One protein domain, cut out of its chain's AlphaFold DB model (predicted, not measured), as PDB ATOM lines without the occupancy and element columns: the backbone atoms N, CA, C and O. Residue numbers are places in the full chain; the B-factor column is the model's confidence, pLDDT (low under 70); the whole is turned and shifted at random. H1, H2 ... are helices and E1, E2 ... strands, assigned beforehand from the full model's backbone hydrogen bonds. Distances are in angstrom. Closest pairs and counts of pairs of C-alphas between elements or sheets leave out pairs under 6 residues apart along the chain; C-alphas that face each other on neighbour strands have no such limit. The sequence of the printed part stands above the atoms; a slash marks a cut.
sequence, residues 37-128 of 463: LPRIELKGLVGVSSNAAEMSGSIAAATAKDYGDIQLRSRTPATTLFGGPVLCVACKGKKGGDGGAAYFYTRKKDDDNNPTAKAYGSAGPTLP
ATOM      1  N   LEU A  37      14.268  43.838   1.100       81.31
ATOM      2  CA  LEU A  37      14.669  43.881   2.501       81.31
ATOM      3  C   LEU A  37      15.699  42.768   2.754       81.31
ATOM      4  O   LEU A  37      15.515  41.656   2.246       81.31
ATOM      5  N   PRO A  38      16.772  43.045   3.515       84.81
ATOM      6  CA  PRO A  38      17.761  42.045   3.882       84.81
ATOM      7  C   PRO A  38      17.116  40.894   4.660       84.81
ATOM      8  O   PRO A  38      16.146  41.073   5.402       84.81
ATOM      9  N   ARG A  39      17.679  39.701   4.470       85.75
ATOM     10  CA  ARG A  39      17.221  38.457   5.085       85.75
ATOM     11  C   ARG A  39      18.341  37.799   5.877       85.75
ATOM     12  O   ARG A  39      19.514  38.038   5.593       85.75
ATOM     13  N   ILE A  40      17.961  36.968   6.840       85.94
ATOM     14  CA  ILE A  40      18.870  36.106   7.594       85.94
ATOM     15  C   ILE A  40      18.345  34.681   7.533       85.94
ATOM     16  O   ILE A  40      17.226  34.417   7.959       85.94
ATOM     17  N   GLU A  41      19.182  33.780   7.040       86.75
ATOM     18  CA  GLU A  41      18.951  32.341   7.049       86.75
ATOM     19  C   GLU A  41      19.152  31.797   8.478       86.75
ATOM     20  O   GLU A  41      20.222  31.968   9.072       86.75
ATOM     21  N   LEU A  42      18.129  31.161   9.052       83.50
ATOM     22  CA  LEU A  42      18.205  30.512  10.361       83.50
ATOM     23  C   LEU A  42      18.600  29.044  10.231       83.50
ATOM     24  O   LEU A  42      17.934  28.266   9.552       83.50
ATOM     25  N   LYS A  43      19.629  28.637  10.979       82.56
ATOM     26  CA  LYS A  43      20.073  27.243  11.070       82.56
ATOM     27  C   LYS A  43      20.194  26.815  12.526       82.56
ATOM     28  O   LYS A  43      20.943  27.416  13.291       82.56
ATOM     29  N   GLY A  44      19.468  25.765  12.897       76.25
ATOM     30  CA  GLY A  44      19.592  25.113  14.195       76.25
ATOM     31  C   GLY A  44      20.628  24.001  14.162       76.25
ATOM     32  O   GLY A  44      20.710  23.254  13.190       76.25
ATOM     33  N   LEU A  45      21.379  23.837  15.247       75.88
ATOM     34  CA  LEU A  45      22.163  22.623  15.466       75.88
ATOM     35  C   LEU A  45      21.239  21.547  16.039       75.88
ATOM     36  O   LEU A  45      20.701  21.710  17.134       75.88
ATOM     37  N   VAL A  46      21.051  20.451  15.304       75.25
ATOM     38  CA  VAL A  46      20.358  19.271  15.824       75.25
ATOM     39  C   VAL A  46      21.365  18.473  16.639       75.25
ATOM     40  O   VAL A  46      22.343  17.945  16.105       75.25
ATOM     41  N   GLY A  47      21.139  18.412  17.950       60.41
ATOM     42  CA  GLY A  47      21.892  17.522  18.823       60.41
ATOM     43  C   GLY A  47      21.625  16.071  18.432       60.41
ATOM     44  O   GLY A  47      20.472  15.648  18.361       60.41
ATOM     45  N   VAL A  48      22.689  15.312  18.181       58.75
ATOM     46  CA  VAL A  48      22.593  13.855  18.053       58.75
ATOM     47  C   VAL A  48      22.232  13.306  19.434       58.75
ATOM     48  O   VAL A  48      22.862  13.685  20.422       58.75
ATOM     49  N   SER A  49      21.207  12.456  19.527       53.06
ATOM     50  CA  SER A  49      20.816  11.863  20.808       53.06
ATOM     51  C   SER A  49      21.977  11.051  21.389       53.06
ATOM     52  O   SER A  49      22.641  10.301  20.671       53.06
ATOM     53  N   SER A  50      22.219  11.186  22.695       56.69
ATOM     54  CA  SER A  50      23.316  10.520  23.417       56.69
ATOM     55  C   SER A  50      23.386   9.015  23.127       56.69
ATOM     56  O   SER A  50      24.460   8.486  22.846       56.69
ATOM     57  N   ASN A  51      22.225   8.362  23.047       55.03
ATOM     58  CA  ASN A  51      22.080   6.930  22.774       55.03
ATOM     59  C   ASN A  51      22.670   6.484  21.414       55.03
ATOM     60  O   ASN A  51      22.956   5.303  21.234       55.03
ATOM     61  N   ALA A  52      22.844   7.391  20.443       52.16
ATOM     62  CA  ALA A  52      23.465   7.088  19.148       52.16
ATOM     63  C   ALA A  52      24.997   7.288  19.147       52.16
ATOM     64  O   ALA A  52      25.703   6.673  18.341       52.16
ATOM     65  N   ALA A  53      25.525   8.117  20.054       51.19
ATOM     66  CA  ALA A  53      26.964   8.325  20.206       51.19
ATOM     67  C   ALA A  53      27.638   7.134  20.914       51.19
ATOM     68  O   ALA A  53      28.706   6.688  20.493       51.19
ATOM     69  N   GLU A  54      26.985   6.566  21.933       53.22
ATOM     70  CA  GLU A  54      27.521   5.442  22.720       53.22
ATOM     71  C   GLU A  54      27.706   4.152  21.901       53.22
ATOM     72  O   GLU A  54      28.663   3.416  22.123       53.22
ATOM     73  N   MET A  55      26.847   3.892  20.907       52.75
ATOM     74  CA  MET A  55      26.907   2.665  20.095       52.75
ATOM     75  C   MET A  55      27.927   2.680  18.944       52.75
ATOM     76  O   MET A  55      28.152   1.633  18.341       52.75
ATOM     77  N   SER A  56      28.524   3.826  18.598       52.53
ATOM     78  CA  SER A  56      29.359   3.946  17.385       52.53
ATOM     79  C   SER A  56      30.816   4.352  17.625       52.53
ATOM     80  O   SER A  56      31.610   4.306  16.688       52.53
ATOM     81  N   GLY A  57      31.183   4.763  18.847       51.53
ATOM     82  CA  GLY A  57      32.547   5.211  19.177       51.53
ATOM     83  C   GLY A  57      33.022   6.439  18.385       51.53
ATOM     84  O   GLY A  57      34.200   6.789  18.432       51.53
ATOM     85  N   SER A  58      32.118   7.088  17.649       51.16
ATOM     86  CA  SER A  58      32.403   8.192  16.743       51.16
ATOM     87  C   SER A  58      31.639   9.426  17.201       51.16
ATOM     88  O   SER A  58      30.435   9.371  17.455       51.16
ATOM     89  N   ILE A  59      32.339  10.556  17.304       51.34
ATOM     90  CA  ILE A  59      31.728  11.842  17.645       51.34
ATOM     91  C   ILE A  59      30.925  12.303  16.426       51.34
ATOM     92  O   ILE A  59      31.443  12.979  15.536       51.34
ATOM     93  N   ALA A  60      29.657  11.898  16.366       56.75
ATOM     94  CA  ALA A  60      28.742  12.298  15.311       56.75
ATOM     95  C   ALA A  60      28.618  13.831  15.297       56.75
ATOM     96  O   ALA A  60      28.124  14.442  16.246       56.75
ATOM     97  N   ALA A  61      29.107  14.456  14.224       60.53
ATOM     98  CA  ALA A  61      29.081  15.905  14.081       60.53
ATOM     99  C   ALA A  61      27.633  16.417  14.104       60.53
ATOM    100  O   ALA A  61      26.776  15.892  13.390       60.53
ATOM    101  N   ALA A  62      27.370  17.459  14.898       66.12
ATOM    102  CA  ALA A  62      26.054  18.087  14.964       66.12
ATOM    103  C   ALA A  62      25.627  18.561  13.566       66.12
ATOM    104  O   ALA A  62      26.318  19.362  12.930       66.12
ATOM    105  N   THR A  63      24.492  18.059  13.081       72.81
ATOM    106  CA  THR A  63      23.973  18.420  11.762       72.81
ATOM    107  C   THR A  63      23.162  19.708  11.854       72.81
ATOM    108  O   THR A  63      22.360  19.909  12.768       72.81
ATOM    109  N   ALA A  64      23.385  20.615  10.905       78.44
ATOM    110  CA  ALA A  64      22.612  21.844  10.812       78.44
ATOM    111  C   ALA A  64      21.265  21.557  10.131       78.44
ATOM    112  O   ALA A  64      21.234  21.115   8.982       78.44
ATOM    113  N   LYS A  65      20.160  21.832  10.826       82.12
ATOM    114  CA  LYS A  65      18.815  21.877  10.249       82.12
ATOM    115  C   LYS A  65      18.513  23.308   9.828       82.12
ATOM    116  O   LYS A  65      18.599  24.227  10.641       82.12
ATOM    117  N   ASP A  66      18.163  23.475   8.563       84.69
ATOM    118  CA  ASP A  66      17.684  24.743   8.029       84.69
ATOM    119  C   ASP A  66      16.245  25.015   8.499       84.69
ATOM    120  O   ASP A  66      15.396  24.118   8.513       84.69
ATOM    121  N   TYR A  67      15.996  26.254   8.913       82.62
ATOM    122  CA  TYR A  67      14.697  26.774   9.328       82.62
ATOM    123  C   TYR A  67      14.177  27.869   8.375       82.62
ATOM    124  O   TYR A  67      13.022  28.285   8.506       82.62
ATOM    125  N   GLY A  68      14.974  28.294   7.387       87.56
ATOM    126  CA  GLY A  68      14.625  29.280   6.363       87.56
ATOM    127  C   GLY A  68      14.951  30.735   6.730       87.56
ATOM    128  O   GLY A  68      15.636  31.017   7.710       87.56
ATOM    129  N   ASP A  69      14.440  31.673   5.930       87.62
ATOM    130  CA  ASP A  69      14.757  33.107   6.029       87.62
ATOM    131  C   ASP A  69      13.840  33.894   6.988       87.62
ATOM    132  O   ASP A  69      12.617  33.906   6.813       87.62
ATOM    133  N   ILE A  70      14.423  34.680   7.902       86.50
ATOM    134  CA  ILE A  70      13.768  35.848   8.520       86.50
ATOM    135  C   ILE A  70      13.967  37.066   7.613       86.50
ATOM    136  O   ILE A  70      15.087  37.374   7.202       86.50
ATOM    137  N   GLN A  71      12.894  37.817   7.360       87.56
ATOM    138  CA  GLN A  71      12.953  39.136   6.726       87.56
ATOM    139  C   GLN A  71      13.127  40.229   7.789       87.56
ATOM    140  O   GLN A  71      12.327  40.330   8.718       87.56
ATOM    141  N   LEU A  72      14.165  41.058   7.661       86.44
ATOM    142  CA  LEU A  72      14.482  42.076   8.664       86.44
ATOM    143  C   LEU A  72      13.625  43.341   8.519       86.44
ATOM    144  O   LEU A  72      13.318  43.776   7.409       86.44
ATOM    145  N   ARG A  73      13.333  43.995   9.654       84.06
ATOM    146  CA  ARG A  73      12.759  45.357   9.699       84.06
ATOM    147  C   ARG A  73      13.693  46.411   9.081       84.06
ATOM    148  O   ARG A  73      13.218  47.387   8.501       84.06
ATOM    149  N   SER A  74      15.011  46.239   9.214       82.88
ATOM    150  CA  SER A  74      15.996  47.196   8.696       82.88
ATOM    151  C   SER A  74      16.145  47.130   7.174       82.88
ATOM    152  O   SER A  74      16.021  46.072   6.569       82.88
ATOM    153  N   ARG A  75      16.513  48.260   6.556       83.88
ATOM    154  CA  ARG A  75      17.012  48.319   5.167       83.88
ATOM    155  C   ARG A  75      18.534  48.157   5.070       83.88
ATOM    156  O   ARG A  75      19.064  48.017   3.967       83.88
ATOM    157  N   THR A  76      19.254  48.226   6.190       84.94
ATOM    158  CA  THR A  76      20.682  47.889   6.257       84.94
ATOM    159  C   THR A  76      20.846  46.398   6.558       84.94
ATOM    160  O   THR A  76      20.056  45.851   7.326       84.94
ATOM    161  N   PRO A  77      21.833  45.716   5.947       84.69
ATOM    162  CA  PRO A  77      22.115  44.326   6.278       84.69
ATOM    163  C   PRO A  77      22.549  44.210   7.743       84.69
ATOM    164  O   PRO A  77      23.179  45.124   8.282       84.69
ATOM    165  N   ALA A  78      22.234  43.075   8.365       86.38
ATOM    166  CA  ALA A  78      22.731  42.760   9.695       86.38
ATOM    167  C   ALA A  78      24.262  42.680   9.694       86.38
ATOM    168  O   ALA A  78      24.869  42.134   8.771       86.38
ATOM    169  N   THR A  79      24.876  43.228  10.738       87.31
ATOM    170  CA  THR A  79      26.330  43.217  10.942       87.31
ATOM    171  C   THR A  79      26.732  42.389  12.155       87.31
ATOM    172  O   THR A  79      27.837  41.852  12.186       87.31
ATOM    173  N   THR A  80      25.849  42.248  13.145       88.75
ATOM    174  CA  THR A  80      26.067  41.401  14.322       88.75
ATOM    175  C   THR A  80      24.755  40.745  14.739       88.75
ATOM    176  O   THR A  80      23.683  41.338  14.620       88.75
ATOM    177  N   LEU A  81      24.857  39.502  15.206       88.69
ATOM    178  CA  LEU A  81      23.762  38.738  15.785       88.69
ATOM    179  C   LEU A  81      24.151  38.376  17.208       88.69
ATOM    180  O   LEU A  81      25.234  37.830  17.420       88.69
ATOM    181  N   PHE A  82      23.262  38.653  18.151       87.00
ATOM    182  CA  PHE A  82      23.394  38.192  19.523       87.00
ATOM    183  C   PHE A  82      22.382  37.068  19.739       87.00
ATOM    184  O   PHE A  82      21.200  37.202  19.404       87.00
ATOM    185  N   GLY A  83      22.880  35.929  20.220       79.69
ATOM    186  CA  GLY A  83      22.057  34.767  20.536       79.69
ATOM    187  C   GLY A  83      21.304  34.938  21.852       79.69
ATOM    188  O   GLY A  83      21.510  35.910  22.572       79.69
ATOM    189  N   GLY A  84      20.456  33.961  22.157       83.06
ATOM    190  CA  GLY A  84      19.573  33.942  23.319       83.06
ATOM    191  C   GLY A  84      18.274  33.210  22.980       83.06
ATOM    192  O   GLY A  84      18.159  32.662  21.879       83.06
ATOM    193  N   PRO A  85      17.288  33.201  23.888       81.44
ATOM    194  CA  PRO A  85      15.912  32.805  23.575       81.44
ATOM    195  C   PRO A  85      15.285  33.731  22.527       81.44
ATOM    196  O   PRO A  85      14.612  33.266  21.610       81.44
ATOM    197  N   VAL A  86      15.594  35.029  22.607       84.94
ATOM    198  CA  VAL A  86      15.195  36.042  21.625       84.94
ATOM    199  C   VAL A  86      16.391  36.407  20.752       84.94
ATOM    200  O   VAL A  86      17.473  36.714  21.250       84.94
ATOM    201  N   LEU A  87      16.200  36.399  19.432       86.50
ATOM    202  CA  LEU A  87      17.250  36.757  18.483       86.50
ATOM    203  C   LEU A  87      17.377  38.281  18.393       86.50
ATOM    204  O   LEU A  87      16.460  38.949  17.917       86.50
ATOM    205  N   CYS A  88      18.530  38.830  18.776       89.00
ATOM    206  CA  CYS A  88      18.832  40.247  18.582       89.00
ATOM    207  C   CYS A  88      19.693  40.450  17.326       89.00
ATOM    208  O   CYS A  88      20.780  39.884  17.184       89.00
ATOM    209  N   VAL A  89      19.195  41.276  16.404       90.12
ATOM    210  CA  VAL A  89      19.822  41.579  15.115       90.12
ATOM    211  C   VAL A  89      20.254  43.039  15.079       90.12
ATOM    212  O   VAL A  89      19.416  43.933  14.947       90.12
ATOM    213  N   ALA A  90      21.563  43.282  15.134       90.88
ATOM    214  CA  ALA A  90      22.147  44.615  15.056       90.88
ATOM    215  C   ALA A  90      22.656  44.925  13.638       90.88
ATOM    216  O   ALA A  90      23.358  44.131  13.005       90.88
ATOM    217  N   CYS A  91      22.295  46.105  13.135       89.06
ATOM    218  CA  CYS A  91      22.576  46.560  11.777       89.06
ATOM    219  C   CYS A  91      23.287  47.921  11.821       89.06
ATOM    220  O   CYS A  91      22.685  48.927  12.205       89.06
ATOM    221  N   LYS A  92      24.558  47.983  11.408       87.19
ATOM    222  CA  LYS A  92      25.321  49.243  11.376       87.19
ATOM    223  C   LYS A  92      24.921  50.139  10.189       87.19
ATOM    224  O   LYS A  92      24.606  49.658   9.097       87.19
ATOM    225  N   GLY A  93      24.943  51.458  10.392       80.75
ATOM    226  CA  GLY A  93      24.677  52.450   9.345       80.75
ATOM    227  C   GLY A  93      25.748  52.459   8.240       80.75
ATOM    228  O   GLY A  93      26.933  52.269   8.501       80.75
ATOM    229  N   LYS A  94      25.350  52.713   6.983       69.38
ATOM    230  CA  LYS A  94      26.249  52.654   5.804       69.38
ATOM    231  C   LYS A  94      27.243  53.824   5.659       69.38
ATOM    232  O   LYS A  94      28.046  53.803   4.731       69.38
ATOM    233  N   LYS A  95      27.185  54.857   6.507       59.16
ATOM    234  CA  LYS A  95      28.058  56.044   6.428       59.16
ATOM    235  C   LYS A  95      28.336  56.636   7.809       59.16
ATOM    236  O   LYS A  95      27.504  57.397   8.280       59.16
ATOM    237  N   GLY A  96      29.506  56.338   8.381       56.78
ATOM    238  CA  GLY A  96      30.301  57.181   9.303       56.78
ATOM    239  C   GLY A  96      29.708  57.718  10.619       56.78
ATOM    240  O   GLY A  96      30.483  58.077  11.492       56.78
ATOM    241  N   GLY A  97      28.388  57.792  10.775       56.34
ATOM    242  CA  GLY A  97      27.697  58.232  11.979       56.34
ATOM    243  C   GLY A  97      27.143  57.053  12.767       56.34
ATOM    244  O   GLY A  97      26.846  55.996  12.205       56.34
ATOM    245  N   ASP A  98      26.960  57.276  14.064       59.69
ATOM    246  CA  ASP A  98      26.667  56.262  15.086       59.69
ATOM    247  C   ASP A  98      25.242  55.662  15.019       59.69
ATOM    248  O   ASP A  98      24.810  54.910  15.885       59.69
ATOM    249  N   GLY A  99      24.491  55.969  13.954       69.81
ATOM    250  CA  GLY A  99      23.117  55.519  13.712       69.81
ATOM    251  C   GLY A  99      23.011  54.057  13.262       69.81
ATOM    252  O   GLY A  99      22.462  53.775  12.195       69.81
ATOM    253  N   GLY A 100      23.571  53.130  14.038       85.56
ATOM    254  CA  GLY A 100      23.212  51.714  13.973       85.56
ATOM    255  C   GLY A 100      21.979  51.419  14.834       85.56
ATOM    256  O   GLY A 100      21.695  52.143  15.784       85.56
ATOM    257  N   ALA A 101      21.253  50.352  14.506       90.81
ATOM    258  CA  ALA A 101      20.044  49.953  15.228       90.81
ATOM    259  C   ALA A 101      19.999  48.442  15.469       90.81
ATOM    260  O   ALA A 101      20.484  47.667  14.638       90.81
ATOM    261  N   ALA A 102      19.380  48.033  16.574       91.62
ATOM    262  CA  ALA A 102      19.114  46.645  16.920       91.62
ATOM    263  C   ALA A 102      17.613  46.353  17.031       91.62
ATOM    264  O   ALA A 102      16.814  47.195  17.448       91.62
ATOM    265  N   TYR A 103      17.248  45.135  16.635       90.75
ATOM    266  CA  TYR A 103      15.875  44.644  16.573       90.75
ATOM    267  C   TYR A 103      15.806  43.246  17.182       90.75
ATOM    268  O   TYR A 103      16.606  42.383  16.818       90.75
ATOM    269  N   PHE A 104      14.827  43.013  18.050       89.62
ATOM    270  CA  PHE A 104      14.596  41.719  18.685       89.62
ATOM    271  C   PHE A 104      13.531  40.931  17.917       89.62
ATOM    272  O   PHE A 104      12.582  41.514  17.380       89.62
ATOM    273  N   TYR A 105      13.702  39.610  17.843       87.50
ATOM    274  CA  TYR A 105      12.780  38.680  17.195       87.50
ATOM    275  C   TYR A 105      12.490  37.482  18.109       87.50
ATOM    276  O   TYR A 105      13.387  36.687  18.398       87.50
ATOM    277  N   THR A 106      11.238  37.371  18.555       85.81
ATOM    278  CA  THR A 106      10.685  36.284  19.386       85.81
ATOM    279  C   THR A 106       9.918  35.289  18.521       85.81
ATOM    280  O   THR A 106       9.565  35.584  17.371       85.81
ATOM    281  N   ARG A 107       9.611  34.108  19.065       80.19
ATOM    282  CA  ARG A 107       8.663  33.188  18.434       80.19
ATOM    283  C   ARG A 107       7.224  33.689  18.628       80.19
ATOM    284  O   ARG A 107       6.883  34.264  19.656       80.19
ATOM    285  N   LYS A 108       6.358  33.468  17.637       80.50
ATOM    286  CA  LYS A 108       4.905  33.648  17.768       80.50
ATOM    287  C   LYS A 108       4.294  32.430  18.458       80.50
ATOM    288  O   LYS A 108       4.531  31.301  18.031       80.50
ATOM    289  N   LYS A 109       3.445  32.694  19.451       70.06
ATOM    290  CA  LYS A 109       2.773  31.705  20.309       70.06
ATOM    291  C   LYS A 109       1.932  30.664  19.548       70.06
ATOM    292  O   LYS A 109       1.780  29.545  20.018       70.06
ATOM    293  N   ASP A 110       1.427  31.008  18.363       65.50
ATOM    294  CA  ASP A 110       0.527  30.141  17.586       65.50
ATOM    295  C   ASP A 110       1.242  29.062  16.745       65.50
ATOM    296  O   ASP A 110       0.581  28.184  16.193       65.50
ATOM    297  N   ASP A 111       2.575  29.113  16.609       64.56
ATOM    298  CA  ASP A 111       3.340  28.260  15.674       64.56
ATOM    299  C   ASP A 111       4.308  27.302  16.397       64.56
ATOM    300  O   ASP A 111       5.420  27.010  15.939       64.56
ATOM    301  N   ASP A 112       3.894  26.806  17.569       61.16
ATOM    302  CA  ASP A 112       4.744  26.010  18.461       61.16
ATOM    303  C   ASP A 112       5.202  24.667  17.861       61.16
ATOM    304  O   ASP A 112       6.303  24.184  18.152       61.16
ATOM    305  N   ASN A 113       4.425  24.124  16.924       64.00
ATOM    306  CA  ASN A 113       4.729  22.873  16.228       64.00
ATOM    307  C   ASN A 113       5.662  23.032  15.015       64.00
ATOM    308  O   ASN A 113       6.156  22.023  14.508       64.00
ATOM    309  N   ASN A 114       5.940  24.254  14.543       67.31
ATOM    310  CA  ASN A 114       6.782  24.468  13.366       67.31
ATOM    311  C   ASN A 114       7.957  25.419  13.666       67.31
ATOM    312  O   ASN A 114       7.774  26.633  13.763       67.31
ATOM    313  N   PRO A 115       9.200  24.921  13.789       69.12
ATOM    314  CA  PRO A 115      10.367  25.753  14.076       69.12
ATOM    315  C   PRO A 115      10.879  26.472  12.813       69.12
ATOM    316  O   PRO A 115      12.068  26.435  12.525       69.12
ATOM    317  N   THR A 116      10.008  27.080  12.002       81.56
ATOM    318  CA  THR A 116      10.441  27.818  10.798       81.56
ATOM    319  C   THR A 116      10.711  29.284  11.097       81.56
ATOM    320  O   THR A 116      10.101  29.884  11.977       81.56
ATOM    321  N   ALA A 117      11.559  29.913  10.290       79.69
ATOM    322  CA  ALA A 117      11.852  31.337  10.373       79.69
ATOM    323  C   ALA A 117      10.608  32.245  10.242       79.69
ATOM    324  O   ALA A 117      10.601  33.361  10.753       79.69
ATOM    325  N   LYS A 118       9.518  31.757   9.629       80.75
ATOM    326  CA  LYS A 118       8.227  32.470   9.537       80.75
ATOM    327  C   LYS A 118       7.493  32.592  10.882       80.75
ATOM    328  O   LYS A 118       6.699  33.526  11.057       80.75
ATOM    329  N   ALA A 119       7.784  31.686  11.819       81.62
ATOM    330  CA  ALA A 119       7.277  31.725  13.185       81.62
ATOM    331  C   ALA A 119       7.850  32.908  13.978       81.62
ATOM    332  O   ALA A 119       7.252  33.313  14.970       81.62
ATOM    333  N   TYR A 120       8.971  33.501  13.549       83.44
ATOM    334  CA  TYR A 120       9.563  34.639  14.244       83.44
ATOM    335  C   TYR A 120       8.829  35.944  13.906       83.44
ATOM    336  O   TYR A 120       8.659  36.324  12.744       83.44
ATOM    337  N   GLY A 121       8.364  36.632  14.945       83.94
ATOM    338  CA  GLY A 121       7.892  38.013  14.897       83.94
ATOM    339  C   GLY A 121       8.951  38.934  15.493       83.94
ATOM    340  O   GLY A 121       9.798  38.483  16.251       83.94
ATOM    341  N   SER A 122       8.932  40.226  15.162       85.19
ATOM    342  CA  SER A 122       9.804  41.179  15.858       85.19
ATOM    343  C   SER A 122       9.099  41.753  17.083       85.19
ATOM    344  O   SER A 122       7.998  42.295  16.959       85.19
ATOM    345  N   ALA A 123       9.760  41.639  18.232       83.88
ATOM    346  CA  ALA A 123       9.293  42.074  19.541       83.88
ATOM    347  C   ALA A 123      10.035  43.328  20.013       83.88
ATOM    348  O   ALA A 123      11.124  43.640  19.527       83.88
ATOM    349  N   GLY A 124       9.432  44.020  20.980       81.00
ATOM    350  CA  GLY A 124      10.044  45.154  21.662       81.00
ATOM    351  C   GLY A 124      10.318  46.392  20.788       81.00
ATOM    352  O   GLY A 124       9.950  46.455  19.603       81.00
ATOM    353  N   PRO A 125      10.950  47.415  21.390       84.94
ATOM    354  CA  PRO A 125      11.366  48.632  20.706       84.94
ATOM    355  C   PRO A 125      12.557  48.392  19.762       84.94
ATOM    356  O   PRO A 125      13.271  47.395  19.842       84.94
ATOM    357  N   THR A 126      12.803  49.353  18.869       88.44
ATOM    358  CA  THR A 126      14.090  49.437  18.158       88.44
ATOM    359  C   THR A 126      15.099  50.110  19.076       88.44
ATOM    360  O   THR A 126      14.846  51.227  19.524       88.44
ATOM    361  N   LEU A 127      16.226  49.455  19.345       90.06
ATOM    362  CA  LEU A 127      17.283  49.999  20.197       90.06
ATOM    363  C   LEU A 127      18.433  50.583  19.361       90.06
ATOM    364  O   LEU A 127      18.575  50.223  18.185       90.06
ATOM    365  N   PRO A 128      19.280  51.457  19.941       90.50
ATOM    366  CA  PRO A 128      20.590  51.773  19.376       90.50
ATOM    367  C   PRO A 128      21.432  50.507  19.179       90.50
ATOM    368  O   PRO A 128      21.123  49.445  19.721       90.50
TER     369      PRO A 128
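This is residues 37 to 128 of the 463 residues of the protein "Hypothetical protein" of Grammatophora oceanica (UniProt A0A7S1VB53). A long two-stranded ribbon, E1 and E2, passes loosely along one face of a small, strongly twisted four-stranded sheet, E3 to E6, and reaches well beyond it to a tip that holds the short helix H1. The tip and the turn between E4 and E5 lie at opposite ends of the longest axis. The printed part has 92 residues, with elements in the order E1, H1, E2, E3, E4, E5, E6; the sheet order is E3, E4, E5, E6, antiparallel throughout, as is the ribbon. The class is mostly strand. The whole is loose, with a radius of gyration of the C-alphas of 16.8 A, and elongated, spanning 56 by 33 by 19 A.

E1, residues 39 to 46, begins at C-alpha 39 (17.221, 38.457, 5.085) and is 22.2 A long. H1, residues 50 to 54, begins at C-alpha 50 (23.316, 10.520, 23.417). E2, residues 63 to 71, is 24.0 A long. E3 is residues 80 to 82, and E4 is residues 87 to 91. E5, residues 101 to 107, is 20.5 A long. E6, residues 120 to 128, is 21.0 A long, bends by 70 degrees at residue 124, and ends at C-alpha 128 (20.590, 51.773, 19.376).

E1 and E2 are antiparallel neighbours at 155 degrees; N 40 and O 70 are 2.9 A apart and N 67 and O 42 are 2.9 A apart, within hydrogen-bond range. In H1 every O i to N i+4 pair is within hydrogen-bond range. H1 is not on the sheet of E3 to E6. E1 is apart from E3, E4, E5 and E6. The closest C-alphas of E2 and E6 are those of Ile 70 and Tyr 120, 7.2 A apart. E3 to E6 form a meander, each strand the antiparallel neighbour of the one before. Within hydrogen-bond range are N 82 and O 88, 2.9 A, in the hairpin of E3 and E4; N 89 and O 103, 2.8 A, in the hairpin of E4 and E5; and N 102 and O 127, 2.8 A, in the hairpin of E5 and E6. The edge strands are E3 and E6.

The two C-alphas farthest apart are those of Met 55 and Gly 97, at 56.2 A. The printed part has no cut. The link from E5 to E6, residues 108 to 119, is long. The mean pLDDT of the printed part is 76.6; it is under 70 at residues 47 to 62, 94 to 99 and 110 to 115.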